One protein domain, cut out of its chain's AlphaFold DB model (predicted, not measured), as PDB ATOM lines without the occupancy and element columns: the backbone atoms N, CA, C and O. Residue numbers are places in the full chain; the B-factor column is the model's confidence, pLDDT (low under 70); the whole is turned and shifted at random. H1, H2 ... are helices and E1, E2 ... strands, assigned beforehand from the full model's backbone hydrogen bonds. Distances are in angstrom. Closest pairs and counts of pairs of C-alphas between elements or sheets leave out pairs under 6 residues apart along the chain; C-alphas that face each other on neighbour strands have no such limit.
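AT A GLANCE: This is residues 5 to 118 of the 126 residues of an uncharacterized protein of Citrus unshiu (UniProt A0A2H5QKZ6). Look first for a long two-stranded ribbon, E1 and E2, with four helices gathered loosely at one end and H2 with a long loop at the other. At the helical end, H1, H3 and H5 make a loose row with H3 in the middle, and H4 turns off the end of H3 at a corner. The printed part has 114 residues, with five named helices and two named strands in the order H1, H2, E1, H3, H4, H5, E2; the class is mixed, helices and strands, and the sheet E1 - E2 is antiparallel. It is loose, with a radius of gyration of the C-alphas of 17.4 A, and elongated, spanning 55 by 31 by 21 A.

HOW THE PARTS SIT: Start at E1, residues 56 to 65, and E2, residues 108 to 117, antiparallel neighbours whose directions stand at 157 degrees. Here N 60 and O 113 are 2.9 A apart and N 111 and O 62 also 2.9 A, both within hydrogen-bond range. Go on to H3, residues 66 to 75, joined to E1 by a tight link; its closest C-alphas to E2 are those of Phe 66 and Val 108, 6.8 A apart. H1, residues 5 to 15, touches H3, closest at the C-alphas of Ala 15 and Met 72, 5.3 A apart. They run opposite ways at a steep tilt, only just, of 35.2 degrees. H5, residues 92 to 102, is close to H3 but not clearly touching, with the closest C-alphas, Phe 66 and Glu 99, 7.2 A apart; they run opposite ways at a steep tilt of 52 degrees. H4, residues 77 to 84, is close to H3 but not clearly touching, about perpendicular at 76 degrees; the C-alphas of Arg 74 and Asn 80 come closest, at 6.9 A. H2, residues 21 to 29, touches no helix and is apart from E2. In the five helices every O i to N i+4 pair is within hydrogen-bond range.

IN THESE COORDINATES: Find C-alpha 56 at (143.178, 147.522, 180.454); from there E1 runs 28.0 A to C-alpha 65 at (155.571, 142.068, 155.924). E2 runs back 27.2 A, ending at C-alpha 117 at (141.048, 150.476, 176.495). From first to last C-alpha, H1 measures 15.2 A, H5 14.9 A, H3 14.4 A, H2 13.0 A and H4 10.5 A.

THE WHOLE: The C-alphas farthest apart are those of Thr 32 and Lys 93, at 55.1 A. The printed part has no cut. The long link is H2 to E1, residues 30 to 55. The mean pLDDT of the printed part is 77.6, and 48 residues are under 70, among them residues 5 to 19, 35 to 58 and 116 to 118.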
ATOM      1  N   PHE A   5     140.825 162.869 153.013       48.91
ATOM      2  CA  PHE A   5     140.693 161.859 154.067       48.91
ATOM      3  C   PHE A   5     140.456 160.442 153.525       48.91
ATOM      4  O   PHE A   5     141.027 159.497 154.058       48.91
ATOM      5  N   ASN A   6     139.698 160.266 152.437       52.53
ATOM      6  CA  ASN A   6     139.221 158.934 152.026       52.53
ATOM      7  C   ASN A   6     140.322 157.957 151.562       52.53
ATOM      8  O   ASN A   6     140.247 156.772 151.883       52.53
ATOM      9  N   LYS A   7     141.353 158.413 150.830       55.56
ATOM     10  CA  LYS A   7     142.471 157.528 150.431       55.56
ATOM     11  C   LYS A   7     143.375 157.182 151.617       55.56
ATOM     12  O   LYS A   7     143.727 156.016 151.782       55.56
ATOM     13  N   GLN A   8     143.701 158.170 152.453       60.94
ATOM     14  CA  GLN A   8     144.521 157.956 153.647       60.94
ATOM     15  C   GLN A   8     143.811 157.029 154.645       60.94
ATOM     16  O   GLN A   8     144.432 156.107 155.161       60.94
ATOM     17  N   ALA A   9     142.503 157.218 154.860       60.50
ATOM     18  CA  ALA A   9     141.701 156.435 155.798       60.50
ATOM     19  C   ALA A   9     141.639 154.943 155.446       60.50
ATOM     20  O   ALA A   9     141.699 154.119 156.352       60.50
ATOM     21  N   LYS A  10     141.570 154.576 154.155       62.91
ATOM     22  CA  LYS A  10     141.565 153.160 153.754       62.91
ATOM     23  C   LYS A  10     142.913 152.481 154.014       62.91
ATOM     24  O   LYS A  10     142.951 151.443 154.660       62.91
ATOM     25  N   LEU A  11     144.019 153.112 153.606       63.47
ATOM     26  CA  LEU A  11     145.370 152.611 153.906       63.47
ATOM     27  C   LEU A  11     145.626 152.519 155.420       63.47
ATOM     28  O   LEU A  11     146.258 151.580 155.890       63.47
ATOM     29  N   TYR A  12     145.103 153.481 156.183       60.75
ATOM     30  CA  TYR A  12     145.172 153.513 157.642       60.75
ATOM     31  C   TYR A  12     144.343 152.392 158.296       60.75
ATOM     32  O   TYR A  12     144.818 151.766 159.239       60.75
ATOM     33  N   LEU A  13     143.141 152.098 157.782       61.97
ATOM     34  CA  LEU A  13     142.302 150.966 158.206       61.97
ATOM     35  C   LEU A  13     143.004 149.620 157.983       61.97
ATOM     36  O   LEU A  13     143.139 148.853 158.932       61.97
ATOM     37  N   ASP A  14     143.497 149.368 156.766       66.88
ATOM     38  CA  ASP A  14     144.153 148.102 156.402       66.88
ATOM     39  C   ASP A  14     145.454 147.880 157.213       66.88
ATOM     40  O   ASP A  14     145.789 146.758 157.616       66.88
ATOM     41  N   ALA A  15     146.193 148.961 157.493       64.19
ATOM     42  CA  ALA A  15     147.439 148.927 158.255       64.19
ATOM     43  C   ALA A  15     147.225 148.718 159.766       64.19
ATOM     44  O   ALA A  15     147.976 147.956 160.384       64.19
ATOM     45  N   ARG A  16     146.193 149.325 160.366       67.19
ATOM     46  CA  ARG A  16     145.882 149.186 161.801       67.19
ATOM     47  C   ARG A  16     145.572 147.725 162.181       67.19
ATOM     48  O   ARG A  16     145.001 146.990 161.373       67.19
ATOM     49  N   PRO A  17     145.951 147.249 163.379       65.69
ATOM     50  CA  PRO A  17     145.479 145.958 163.867       65.69
ATOM     51  C   PRO A  17     144.010 146.033 164.298       65.69
ATOM     52  O   PRO A  17     143.496 147.109 164.601       65.69
ATOM     53  N   THR A  18     143.351 144.880 164.321       67.00
ATOM     54  CA  THR A  18     141.982 144.705 164.815       67.00
ATOM     55  C   THR A  18     142.005 144.196 166.248       67.00
ATOM     56  O   THR A  18     142.815 143.324 166.565       67.00
ATOM     57  N   TYR A  19     141.084 144.673 167.085       68.69
ATOM     58  CA  TYR A  19     140.971 144.202 168.462       68.69
ATOM     59  C   TYR A  19     140.638 142.691 168.523       68.69
ATOM     60  O   TYR A  19     139.734 142.248 167.803       68.69
ATOM     61  N   PRO A  20     141.360 141.900 169.344       70.62
ATOM     62  CA  PRO A  20     141.094 140.482 169.587       70.62
ATOM     63  C   PRO A  20     139.654 140.189 170.029       70.62
ATOM     64  O   PRO A  20     138.994 141.011 170.668       70.62
ATOM     65  N   ARG A  21     139.151 138.991 169.703       68.69
ATOM     66  CA  ARG A  21     137.746 138.622 169.954       68.69
ATOM     67  C   ARG A  21     137.452 138.459 171.444       68.69
ATOM     68  O   ARG A  21     136.364 138.784 171.912       68.69
ATOM     69  N   GLU A  22     138.451 137.979 172.167       70.19
ATOM     70  CA  GLU A  22     138.461 137.686 173.594       70.19
ATOM     71  C   GLU A  22     138.123 138.937 174.414       70.19
ATOM     72  O   GLU A  22     137.494 138.834 175.467       70.19
ATOM     73  N   TRP A  23     138.463 140.126 173.903       71.31
ATOM     74  CA  TRP A  23     138.149 141.400 174.544       71.31
ATOM     75  C   TRP A  23     136.640 141.646 174.563       71.31
ATOM     76  O   TRP A  23     136.091 141.953 175.616       71.31
ATOM     77  N   TYR A  24     135.939 141.435 173.443       68.31
ATOM     78  CA  TYR A  24     134.478 141.575 173.399       68.31
ATOM     79  C   TYR A  24     133.789 140.578 174.339       68.31
ATOM     80  O   TYR A  24     132.833 140.942 175.020       68.31
ATOM     81  N   SER A  25     134.299 139.344 174.432       71.00
ATOM     82  CA  SER A  25     133.790 138.334 175.371       71.00
ATOM     83  C   SER A  25     134.014 138.724 176.837       71.00
ATOM     84  O   SER A  25     133.091 138.604 177.643       71.00
ATOM     85  N   MET A  26     135.198 139.243 177.182       67.56
ATOM     86  CA  MET A  26     135.487 139.773 178.518       67.56
ATOM     87  C   MET A  26     134.552 140.938 178.867       67.56
ATOM     88  O   MET A  26     133.912 140.914 179.913       67.56
ATOM     89  N   LEU A  27     134.422 141.929 177.983       69.00
ATOM     90  CA  LEU A  27     133.590 143.116 178.208       69.00
ATOM     91  C   LEU A  27     132.107 142.759 178.361       69.00
ATOM     92  O   LEU A  27     131.447 143.268 179.266       69.00
ATOM     93  N   ALA A  28     131.598 141.840 177.534       72.19
ATOM     94  CA  ALA A  28     130.232 141.341 177.649       72.19
ATOM     95  C   ALA A  28     129.973 140.689 179.019       72.19
ATOM     96  O   ALA A  28     128.927 140.933 179.611       72.19
ATOM     97  N   SER A  29     130.935 139.944 179.580       75.06
ATOM     98  CA  SER A  29     130.787 139.325 180.911       75.06
ATOM     99  C   SER A  29     130.623 140.325 182.070       75.06
ATOM    100  O   SER A  29     130.136 139.956 183.138       75.06
ATOM    101  N   LEU A  30     130.995 141.597 181.873       72.19
ATOM    102  CA  LEU A  30     130.926 142.639 182.901       72.19
ATOM    103  C   LEU A  30     129.581 143.388 182.904       72.19
ATOM    104  O   LEU A  30     129.310 144.158 183.836       72.19
ATOM    105  N   THR A  31     128.714 143.185 181.905       69.69
ATOM    106  CA  THR A  31     127.385 143.816 181.817       69.69
ATOM    107  C   THR A  31     126.253 142.792 181.885       69.69
ATOM    108  O   THR A  31     126.393 141.646 181.491       69.69
ATOM    109  N   THR A  32     125.100 143.213 182.407       72.75
ATOM    110  CA  THR A  32     123.880 142.382 182.481       72.75
ATOM    111  C   THR A  32     122.937 142.593 181.294       72.75
ATOM    112  O   THR A  32     121.908 141.934 181.197       72.75
ATOM    113  N   HIS A  33     123.269 143.532 180.405       68.69
ATOM    114  CA  HIS A  33     122.477 143.913 179.242       68.69
ATOM    115  C   HIS A  33     123.415 144.153 178.053       68.69
ATOM    116  O   HIS A  33     124.494 144.730 178.222       68.69
ATOM    117  N   HIS A  34     122.984 143.731 176.860       70.69
ATOM    118  CA  HIS A  34     123.788 143.760 175.626       70.69
ATOM    119  C   HIS A  34     123.035 144.370 174.427       70.69
ATOM    120  O   HIS A  34     123.448 144.203 173.286       70.69
ATOM    121  N   LEU A  35     121.903 145.044 174.672       63.91
ATOM    122  CA  LEU A  35     121.021 145.572 173.618       63.91
ATOM    123  C   LEU A  35     121.548 146.852 172.949       63.91
ATOM    124  O   LEU A  35     121.154 147.157 171.828       63.91
ATOM    125  N   LEU A  36     122.399 147.614 173.641       60.50
ATOM    126  CA  LEU A  36     122.949 148.876 173.159       60.50
ATOM    127  C   LEU A  36     124.332 149.116 173.773       60.50
ATOM    128  O   LEU A  36     124.524 148.908 174.971       60.50
ATOM    129  N   ALA A  37     125.260 149.598 172.953       66.50
ATOM    130  CA  ALA A  37     126.555 150.133 173.354       66.50
ATOM    131  C   ALA A  37     126.754 151.489 172.662       66.50
ATOM    132  O   ALA A  37     126.239 151.703 171.562       66.50
ATOM    133  N   TRP A  38     127.490 152.397 173.299       63.59
ATOM    134  CA  TRP A  38     127.869 153.686 172.725       63.59
ATOM    135  C   TRP A  38     129.396 153.734 172.600       63.59
ATOM    136  O   TRP A  38     130.088 153.460 173.572       63.59
ATOM    137  N   ASP A  39     129.914 154.099 171.425       66.31
ATOM    138  CA  ASP A  39     131.350 154.301 171.177       66.31
ATOM    139  C   ASP A  39     131.644 155.806 171.035       66.31
ATOM    140  O   ASP A  39     131.264 156.449 170.049       66.31
ATOM    141  N   VAL A  40     132.288 156.394 172.049       59.62
ATOM    142  CA  VAL A  40     132.707 157.804 172.032       59.62
ATOM    143  C   VAL A  40     134.106 157.917 171.428       59.62
ATOM    144  O   VAL A  40     135.081 157.440 171.996       59.62
ATOM    145  N   GLY A  41     134.233 158.645 170.316       55.12
ATOM    146  CA  GLY A  41     135.536 158.881 169.676       55.12
ATOM    147  C   GLY A  41     135.950 157.821 168.650       55.12
ATOM    148  O   GLY A  41     137.103 157.815 168.230       55.12
ATOM    149  N   THR A  42     134.992 157.003 168.198       56.06
ATOM    150  CA  THR A  42     135.080 155.889 167.231       56.06
ATOM    151  C   THR A  42     136.099 155.983 166.080       56.06
ATOM    152  O   THR A  42     136.619 154.969 165.605       56.06
ATOM    153  N   GLY A  43     136.410 157.191 165.596       62.72
ATOM    154  CA  GLY A  43     137.402 157.426 164.550       62.72
ATOM    155  C   GLY A  43     137.030 156.756 163.224       62.72
ATOM    156  O   GLY A  43     136.227 157.284 162.461       62.72
ATOM    157  N   ASN A  44     137.652 155.613 162.935       58.25
ATOM    158  CA  ASN A  44     137.403 154.793 161.744       58.25
ATOM    159  C   ASN A  44     136.471 153.589 162.008       58.25
ATOM    160  O   ASN A  44     136.345 152.733 161.135       58.25
ATOM    161  N   GLY A  45     135.851 153.501 163.190       56.78
ATOM    162  CA  GLY A  45     134.930 152.423 163.555       56.78
ATOM    163  C   GLY A  45     135.592 151.165 164.120       56.78
ATOM    164  O   GLY A  45     134.889 150.199 164.395       56.78
ATOM    165  N   GLN A  46     136.918 151.138 164.318       56.28
ATOM    166  CA  GLN A  46     137.594 149.937 164.834       56.28
ATOM    167  C   GLN A  46     137.165 149.569 166.263       56.28
ATOM    168  O   GLN A  46     137.137 148.383 166.579       56.28
ATOM    169  N   ALA A  47     136.807 150.552 167.096       54.06
ATOM    170  CA  ALA A  47     136.325 150.339 168.465       54.06
ATOM    171  C   ALA A  47     134.798 150.161 168.573       54.06
ATOM    172  O   ALA A  47     134.330 149.624 169.574       54.06
ATOM    173  N   ALA A  48     134.033 150.499 167.523       50.66
ATOM    174  CA  ALA A  48     132.559 150.547 167.506       50.66
ATOM    175  C   ALA A  48     131.853 149.188 167.656       50.66
ATOM    176  O   ALA A  48     130.642 149.076 167.476       50.66
ATOM    177  N   LEU A  49     132.625 148.146 167.946       50.78
ATOM    178  CA  LEU A  49     132.194 146.773 168.143       50.78
ATOM    179  C   LEU A  49     132.224 146.362 169.634       50.78
ATOM    180  O   LEU A  49     131.878 145.222 169.935       50.78
ATOM    181  N   GLY A  50     132.636 147.241 170.568       45.00
ATOM    182  CA  GLY A  50     132.835 146.915 171.994       45.00
ATOM    183  C   GLY A  50     132.445 148.018 172.996       45.00
ATOM    184  O   GLY A  50     132.211 149.158 172.616       45.00
ATOM    185  N   PHE A  51     132.345 147.649 174.283       49.09
ATOM    186  CA  PHE A  51     131.833 148.486 175.388       49.09
ATOM    187  C   PHE A  51     132.747 148.441 176.644       49.09
ATOM    188  O   PHE A  51     133.928 148.145 176.525       49.09
ATOM    189  N   GLU A  52     132.258 148.793 177.843       59.41
ATOM    190  CA  GLU A  52     133.016 149.638 178.774       59.41
ATOM    191  C   GLU A  52     133.252 149.134 180.245       59.41
ATOM    192  O   GLU A  52     132.302 149.024 181.025       59.41
ATOM    193  N   GLY A  53     134.530 149.017 180.694       52.56
ATOM    194  CA  GLY A  53     134.962 149.316 182.089       52.56
ATOM    195  C   GLY A  53     136.483 149.273 182.451       52.56
ATOM    196  O   GLY A  53     136.985 148.189 182.708       52.56
ATOM    197  N   GLN A  54     137.146 150.438 182.652       48.47
ATOM    198  CA  GLN A  54     138.554 150.683 183.114       48.47
ATOM    199  C   GLN A  54     139.718 150.414 182.118       48.47
ATOM    200  O   GLN A  54     139.592 149.519 181.292       48.47
ATOM    201  N   PRO A  55     140.862 151.155 182.189       54.56
ATOM    202  CA  PRO A  55     141.958 151.063 181.214       54.56
ATOM    203  C   PRO A  55     142.767 149.771 181.348       54.56
ATOM    204  O   PRO A  55     143.707 149.694 182.138       54.56
ATOM    205  N   LEU A  56     142.429 148.773 180.536       61.91
ATOM    206  CA  LEU A  56     143.178 147.522 180.454       61.91
ATOM    207  C   LEU A  56     144.327 147.649 179.439       61.91
ATOM    208  O   LEU A  56     144.082 148.008 178.284       61.91
ATOM    209  N   GLU A  57     145.565 147.376 179.867       65.00
ATOM    210  CA  GLU A  57     146.730 147.260 178.976       65.00
ATOM    211  C   GLU A  57     146.737 145.884 178.310       65.00
ATOM    212  O   GLU A  57     146.703 144.860 178.993       65.00
ATOM    213  N   LEU A  58     146.776 145.859 176.976       69.62
ATOM    214  CA  LEU A  58     146.708 144.632 176.186       69.62
ATOM    215  C   LEU A  58     147.677 144.681 175.005       69.62
ATOM    216  O   LEU A  58     147.784 145.689 174.296       69.62
ATOM    217  N   ASP A  59     148.332 143.550 174.764       81.69
ATOM    218  CA  ASP A  59     149.134 143.311 173.571       81.69
ATOM    219  C   ASP A  59     148.221 142.926 172.400       81.69
ATOM    220  O   ASP A  59     147.447 141.970 172.465       81.69
ATOM    221  N   MET A  60     148.328 143.670 171.302       81.69
ATOM    222  CA  MET A  60     147.582 143.442 170.068       81.69
ATOM    223  C   MET A  60     148.562 143.024 168.956       81.69
ATOM    224  O   MET A  60     149.114 143.889 168.267       81.69
ATOM    225  N   PRO A  61     148.852 141.717 168.799       86.62
ATOM    226  CA  PRO A  61     149.807 141.223 167.812       86.62
ATOM    227  C   PRO A  61     149.248 141.291 166.383       86.62
ATOM    228  O   PRO A  61     148.086 140.971 166.135       86.62
ATOM    229  N   LYS A  62     150.095 141.650 165.414       86.62
ATOM    230  CA  LYS A  62     149.785 141.607 163.978       86.62
ATOM    231  C   LYS A  62     150.965 141.040 163.194       86.62
ATOM    232  O   LYS A  62     152.079 141.537 163.322       86.62
ATOM    233  N   GLN A  63     150.706 140.045 162.347       92.94
ATOM    234  CA  GLN A  63     151.662 139.582 161.337       92.94
ATOM    235  C   GLN A  63     151.744 140.609 160.203       92.94
ATOM    236  O   GLN A  63     150.720 140.977 159.623       92.94
ATOM    237  N   VAL A  64     152.948 141.101 159.907       93.94
ATOM    238  CA  VAL A  64     153.188 142.195 158.953       93.94
ATOM    239  C   VAL A  64     154.452 141.905 158.132       93.94
ATOM    240  O   VAL A  64     155.477 141.521 158.689       93.94
ATOM    241  N   SER A  65     154.391 142.082 156.808       96.50
ATOM    242  CA  SER A  65     155.571 142.068 155.924       96.50
ATOM    243  C   SER A  65     156.308 143.408 155.967       96.50
ATOM    244  O   SER A  65     155.706 144.428 156.307       96.50
ATOM    245  N   PHE A  66     157.581 143.450 155.567       96.06
ATOM    246  CA  PHE A  66     158.368 144.689 155.607       96.06
ATOM    247  C   PHE A  66     157.708 145.865 154.858       96.06
ATOM    248  O   PHE A  66     157.527 146.943 155.420       96.06
ATOM    249  N   GLU A  67     157.234 145.654 153.626       94.44
ATOM    250  CA  GLU A  67     156.505 146.688 152.869       94.44
ATOM    251  C   GLU A  67     155.150 147.047 153.517       94.44
ATOM    252  O   GLU A  67     154.730 148.205 153.487       94.44
ATOM    253  N   GLY A  68     154.477 146.099 154.179       92.69
ATOM    254  CA  GLY A  68     153.293 146.389 154.996       92.69
ATOM    255  C   GLY A  68     153.608 147.318 156.177       92.69
ATOM    256  O   GLY A  68     152.848 148.247 156.460       92.69
ATOM    257  N   PHE A  69     154.760 147.120 156.821       93.25
ATOM    258  CA  PHE A  69     155.252 147.973 157.901       93.25
ATOM    259  C   PHE A  69     155.627 149.374 157.395       93.25
ATOM    260  O   PHE A  69     155.181 150.368 157.971       93.25
ATOM    261  N   LEU A  70     156.338 149.482 156.266       94.25
ATOM    262  CA  LEU A  70     156.643 150.775 155.642       94.25
ATOM    263  C   LEU A  70     155.374 151.544 155.248       94.25
ATOM    264  O   LEU A  70     155.285 152.749 155.488       94.25
ATOM    265  N   ARG A  71     154.357 150.870 154.690       91.62
ATOM    266  CA  ARG A  71     153.040 151.480 154.409       91.62
ATOM    267  C   ARG A  71     152.369 152.009 155.670       91.62
ATOM    268  O   ARG A  71     151.813 153.107 155.634       91.62
ATOM    269  N   MET A  72     152.450 151.275 156.778       89.62
ATOM    270  CA  MET A  72     151.943 151.757 158.058       89.62
ATOM    271  C   MET A  72     152.700 153.011 158.517       89.62
ATOM    272  O   MET A  72     152.048 154.011 158.815       89.62
ATOM    273  N   LEU A  73     154.038 153.010 158.525       92.25
ATOM    274  CA  LEU A  73     154.828 154.185 158.926       92.25
ATOM    275  C   LEU A  73     154.493 155.413 158.059       92.25
ATOM    276  O   LEU A  73     154.225 156.491 158.587       92.25
ATOM    277  N   ARG A  74     154.389 155.237 156.735       91.31
ATOM    278  CA  ARG A  74     153.950 156.276 155.782       91.31
ATOM    279  C   ARG A  74     152.521 156.787 156.048       91.31
ATOM    280  O   ARG A  74     152.192 157.895 155.634       91.31
ATOM    281  N   SER A  75     151.669 156.034 156.751       86.81
ATOM    282  CA  SER A  75     150.321 156.477 157.156       86.81
ATOM    283  C   SER A  75     150.300 157.347 158.425       86.81
ATOM    284  O   SER A  75     149.288 157.991 158.704       86.81
ATOM    285  N   PHE A  76     151.395 157.406 159.194       88.69
ATOM    286  CA  PHE A  76     151.437 158.149 160.456       88.69
ATOM    287  C   PHE A  76     151.358 159.663 160.236       88.69
ATOM    288  O   PHE A  76     151.979 160.223 159.329       88.69
ATOM    289  N   SER A  77     150.614 160.353 161.103       86.62
ATOM    290  CA  SER A  77     150.416 161.806 161.029       86.62
ATOM    291  C   SER A  77     151.732 162.581 161.126       86.62
ATOM    292  O   SER A  77     151.923 163.530 160.371       86.62
ATOM    293  N   ALA A  78     152.657 162.151 161.990       89.94
ATOM    294  CA  ALA A  78     153.985 162.751 162.125       89.94
ATOM    295  C   ALA A  78     154.798 162.672 160.819       89.94
ATOM    296  O   ALA A  78     155.308 163.691 160.361       89.94
ATOM    297  N   VAL A  79     154.833 161.502 160.169       91.75
ATOM    298  CA  VAL A  79     155.534 161.301 158.885       91.75
ATOM    299  C   VAL A  79     154.910 162.160 157.784       91.75
ATOM    300  O   VAL A  79     155.614 162.886 157.089       91.75
ATOM    301  N   ASN A  80     153.577 162.176 157.679       88.81
ATOM    302  CA  ASN A  80     152.876 163.022 156.709       88.81
ATOM    303  C   ASN A  80     153.068 164.531 156.967       88.81
ATOM    304  O   ASN A  80     153.035 165.318 156.022       88.81
ATOM    305  N   THR A  81     153.247 164.953 158.221       93.44
ATOM    306  CA  THR A  81     153.537 166.354 158.574       93.44
ATOM    307  C   THR A  81     154.978 166.732 158.246       93.44
ATOM    308  O   THR A  81     155.184 167.786 157.652       93.44
ATOM    309  N   ALA A  82     155.952 165.867 158.538       94.56
ATOM    310  CA  ALA A  82     157.350 166.088 158.169       94.56
ATOM    311  C   ALA A  82     157.510 166.235 156.646       94.56
ATOM    312  O   ALA A  82     158.088 167.214 156.181       94.56
ATOM    313  N   VAL A  83     156.871 165.356 155.861       92.44
ATOM    314  CA  VAL A  83     156.875 165.438 154.388       92.44
ATOM    315  C   VAL A  83     156.277 166.761 153.888       92.44
ATOM    316  O   VAL A  83     156.831 167.383 152.985       92.44
ATOM    317  N   LYS A  84     155.197 167.264 154.508       92.81
ATOM    318  CA  LYS A  84     154.631 168.595 154.190       92.81
ATOM    319  C   LYS A  84     155.559 169.761 154.545       92.81
ATOM    320  O   LYS A  84     155.404 170.835 153.977       92.81
ATOM    321  N   GLN A  85     156.489 169.559 155.475       96.88
ATOM    322  CA  GLN A  85     157.532 170.515 155.853       96.88
ATOM    323  C   GLN A  85     158.824 170.327 155.031       96.88
ATOM    324  O   GLN A  85     159.823 170.980 155.313       96.88
ATOM    325  N   GLY A  86     158.817 169.456 154.013       95.81
ATOM    326  CA  GLY A  86     159.976 169.174 153.159       95.81
ATOM    327  C   GLY A  86     160.979 168.173 153.745       95.81
ATOM    328  O   GLY A  86     162.064 168.020 153.194       95.81
ATOM    329  N   VAL A  87     160.637 167.490 154.842       97.19
ATOM    330  CA  VAL A  87     161.509 166.530 155.536       97.19
ATOM    331  C   VAL A  87     161.036 165.099 155.280       97.19
ATOM    332  O   VAL A  87     159.981 164.687 155.766       97.19
ATOM    333  N   ASP A  88     161.836 164.314 154.562       95.44
ATOM    334  CA  ASP A  88     161.583 162.882 154.382       95.44
ATOM    335  C   ASP A  88     162.206 162.050 155.516       95.44
ATOM    336  O   ASP A  88     163.401 161.751 155.528       95.44
ATOM    337  N   LEU A  89     161.367 161.650 156.477       96.00
ATOM    338  CA  LEU A  89     161.759 160.768 157.583       96.00
ATOM    339  C   LEU A  89     161.983 159.306 157.155       96.00
ATOM    340  O   LEU A  89     162.518 158.530 157.942       96.00
ATOM    341  N   LEU A  90     161.565 158.914 155.948       95.94
ATOM    342  CA  LEU A  90     161.670 157.551 155.415       95.94
ATOM    343  C   LEU A  90     162.467 157.530 154.101       95.94
ATOM    344  O   LEU A  90     162.142 156.775 153.183       95.94
ATOM    345  N   SER A  91     163.534 158.334 154.053       96.25
ATOM    346  CA  SER A  91     164.509 158.340 152.956       96.25
ATOM    347  C   SER A  91     165.082 156.945 152.673       96.25
ATOM    348  O   SER A  91     165.149 156.092 153.562       96.25
ATOM    349  N   GLU A  92     165.566 156.722 151.448       96.62
ATOM    350  CA  GLU A  92     166.106 155.426 150.997       96.62
ATOM    351  C   GLU A  92     167.152 154.834 151.955       96.62
ATOM    352  O   GLU A  92     167.139 153.633 152.225       96.62
ATOM    353  N   LYS A  93     168.019 155.683 152.525       97.62
ATOM    354  CA  LYS A  93     169.012 155.272 153.525       97.62
ATOM    355  C   LYS A  93     168.344 154.691 154.776       97.62
ATOM    356  O   LYS A  93     168.691 153.587 155.188       97.62
ATOM    357  N   VAL A  94     167.372 155.406 155.347       97.31
ATOM    358  CA  VAL A  94     166.633 154.972 156.546       97.31
ATOM    359  C   VAL A  94     165.837 153.699 156.256       97.31
ATOM    360  O   VAL A  94     165.824 152.784 157.074       97.31
ATOM    361  N   VAL A  95     165.221 153.590 155.077       97.56
ATOM    362  CA  VAL A  95     164.501 152.375 154.661       97.56
ATOM    363  C   VAL A  95     165.443 151.174 154.558       97.56
ATOM    364  O   VAL A  95     165.091 150.098 155.032       97.56
ATOM    365  N   LYS A  96     166.654 151.345 154.019       97.56
ATOM    366  CA  LYS A  96     167.651 150.268 153.915       97.56
ATOM    367  C   LYS A  96     168.228 149.850 155.274       97.56
ATOM    368  O   LYS A  96     168.457 148.662 155.512       97.56
ATOM    369  N   GLU A  97     168.427 150.801 156.185       98.00
ATOM    370  CA  GLU A  97     168.789 150.522 157.583       98.00
ATOM    371  C   GLU A  97     167.667 149.746 158.300       98.00
ATOM    372  O   GLU A  97     167.937 148.732 158.948       98.00
ATOM    373  N   LEU A  98     166.403 150.147 158.106       96.81
ATOM    374  CA  LEU A  98     165.230 149.428 158.614       96.81
ATOM    375  C   LEU A  98     165.110 148.014 158.030       96.81
ATOM    376  O   LEU A  98     164.826 147.090 158.780       96.81
ATOM    377  N   GLU A  99     165.348 147.820 156.730       97.12
ATOM    378  CA  GLU A  99     165.305 146.497 156.088       97.12
ATOM    379  C   GLU A  99     166.369 145.555 156.667       97.12
ATOM    380  O   GLU A  99     166.098 144.388 156.962       97.12
ATOM    381  N   THR A 100     167.571 146.091 156.894       97.38
ATOM    382  CA  THR A 100     168.684 145.363 157.513       97.38
ATOM    383  C   THR A 100     168.322 144.942 158.941       97.38
ATOM    384  O   THR A 100     168.464 143.771 159.289       97.38
ATOM    385  N   ALA A 101     167.775 145.857 159.750       96.94
ATOM    386  CA  ALA A 101     167.304 145.560 161.105       96.94
ATOM    387  C   ALA A 101     166.098 144.596 161.131       96.94
ATOM    388  O   ALA A 101     165.945 143.810 162.064       96.94
ATOM    389  N   TRP A 102     165.260 144.614 160.091       96.31
ATOM    390  CA  TRP A 102     164.146 143.682 159.902       96.31
ATOM    391  C   TRP A 102     164.607 142.260 159.549       96.31
ATOM    392  O   TRP A 102     163.851 141.302 159.741       96.31
ATOM    393  N   GLY A 103     165.848 142.100 159.080       95.88
ATOM    394  CA  GLY A 103     166.425 140.835 158.620       95.88
ATOM    395  C   GLY A 103     166.122 140.495 157.155       95.88
ATOM    396  O   GLY A 103     166.170 139.322 156.801       95.88
ATOM    397  N   GLY A 104     165.802 141.495 156.325       93.50
ATOM    398  CA  GLY A 104     165.456 141.338 154.907       93.50
ATOM    399  C   GLY A 104     163.958 141.500 154.623       93.50
ATOM    400  O   GLY A 104     163.109 141.077 155.411       93.50
ATOM    401  N   CYS A 105     163.624 142.122 153.488       93.06
ATOM    402  CA  CYS A 105     162.253 142.528 153.153       93.06
ATOM    403  C   CYS A 105     161.234 141.379 152.992       93.06
ATOM    404  O   CYS A 105     160.043 141.592 153.229       93.06
ATOM    405  N   GLU A 106     161.694 140.167 152.666       94.25
ATOM    406  CA  GLU A 106     160.856 138.967 152.499       94.25
ATOM    407  C   GLU A 106     160.269 138.430 153.820       94.25
ATOM    408  O   GLU A 106     159.333 137.627 153.817       94.25
ATOM    409  N   LEU A 107     160.794 138.853 154.977       95.19
ATOM    410  CA  LEU A 107     160.342 138.339 156.269       95.19
ATOM    411  C   LEU A 107     159.024 138.980 156.726       95.19
ATOM    412  O   LEU A 107     158.897 140.202 156.860       95.19
ATOM    413  N   VAL A 108     158.065 138.128 157.087       96.06
ATOM    414  CA  VAL A 108     156.906 138.505 157.904       96.06
ATOM    415  C   VAL A 108     157.308 138.456 159.380       96.06
ATOM    416  O   VAL A 108     157.882 137.469 159.843       96.06
ATOM    417  N   ARG A 109     157.009 139.520 160.129       94.62
ATOM    418  CA  ARG A 109     157.245 139.618 161.577       94.62
ATOM    419  C   ARG A 109     155.926 139.842 162.313       94.62
ATOM    420  O   ARG A 109     155.053 140.559 161.821       94.62
ATOM    421  N   THR A 110     155.833 139.325 163.536       94.06
ATOM    422  CA  THR A 110     154.796 139.741 164.485       94.06
ATOM    423  C   THR A 110     155.201 141.076 165.104       94.06
ATOM    424  O   THR A 110     156.194 141.148 165.825       94.06
ATOM    425  N   ILE A 111     154.421 142.126 164.857       91.06
ATOM    426  CA  ILE A 111     154.513 143.396 165.584       91.06
ATOM    427  C   ILE A 111     153.489 143.359 166.715       91.06
ATOM    428  O   ILE A 111     152.327 143.033 166.475       91.06
ATOM    429  N   ILE A 112     153.897 143.726 167.927       88.00
ATOM    430  CA  ILE A 112     153.000 143.859 169.076       88.00
ATOM    431  C   ILE A 112     152.687 145.339 169.280       88.00
ATOM    432  O   ILE A 112     153.587 146.146 169.506       88.00
ATOM    433  N   TYR A 113     151.407 145.698 169.203       82.62
ATOM    434  CA  TYR A 113     150.939 147.034 169.557       82.62
ATOM    435  C   TYR A 113     150.420 146.986 170.984       82.62
ATOM    436  O   TYR A 113     149.424 146.316 171.247       82.62
ATOM    437  N   LYS A 114     151.062 147.723 171.890       80.19
ATOM    438  CA  LYS A 114     150.479 147.985 173.204       80.19
ATOM    439  C   LYS A 114     149.272 148.895 173.047       80.19
ATOM    440  O   LYS A 114     149.328 149.915 172.357       80.19
ATOM    441  N   THR A 115     148.176 148.496 173.668       73.44
ATOM    442  CA  THR A 115     146.889 149.180 173.603       73.44
ATOM    443  C   THR A 115     146.328 149.362 174.999       73.44
ATOM    444  O   THR A 115     146.613 148.570 175.892       73.44
ATOM    445  N   PHE A 116     145.530 150.412 175.171       69.12
ATOM    446  CA  PHE A 116     144.875 150.739 176.429       69.12
ATOM    447  C   PHE A 116     143.413 151.046 176.123       69.12
ATOM    448  O   PHE A 116     143.133 151.936 175.316       69.12
ATOM    449  N   MET A 117     142.485 150.308 176.730       67.62
ATOM    450  CA  MET A 117     141.048 150.476 176.495       67.62
ATOM    451  C   MET A 117     140.377 151.113 177.712       67.62
ATOM    452  O   MET A 117     140.037 150.415 178.655       67.62
ATOM    453  N   LEU A 118     140.210 152.440 177.703       59.19
ATOM    454  CA  LEU A 118     139.469 153.179 178.736       59.19
ATOM    455  C   LEU A 118     137.960 153.027 178.601       59.19
ATOM    456  O   LEU A 118     137.460 152.870 177.490       59.19
TER     457      LEU A 118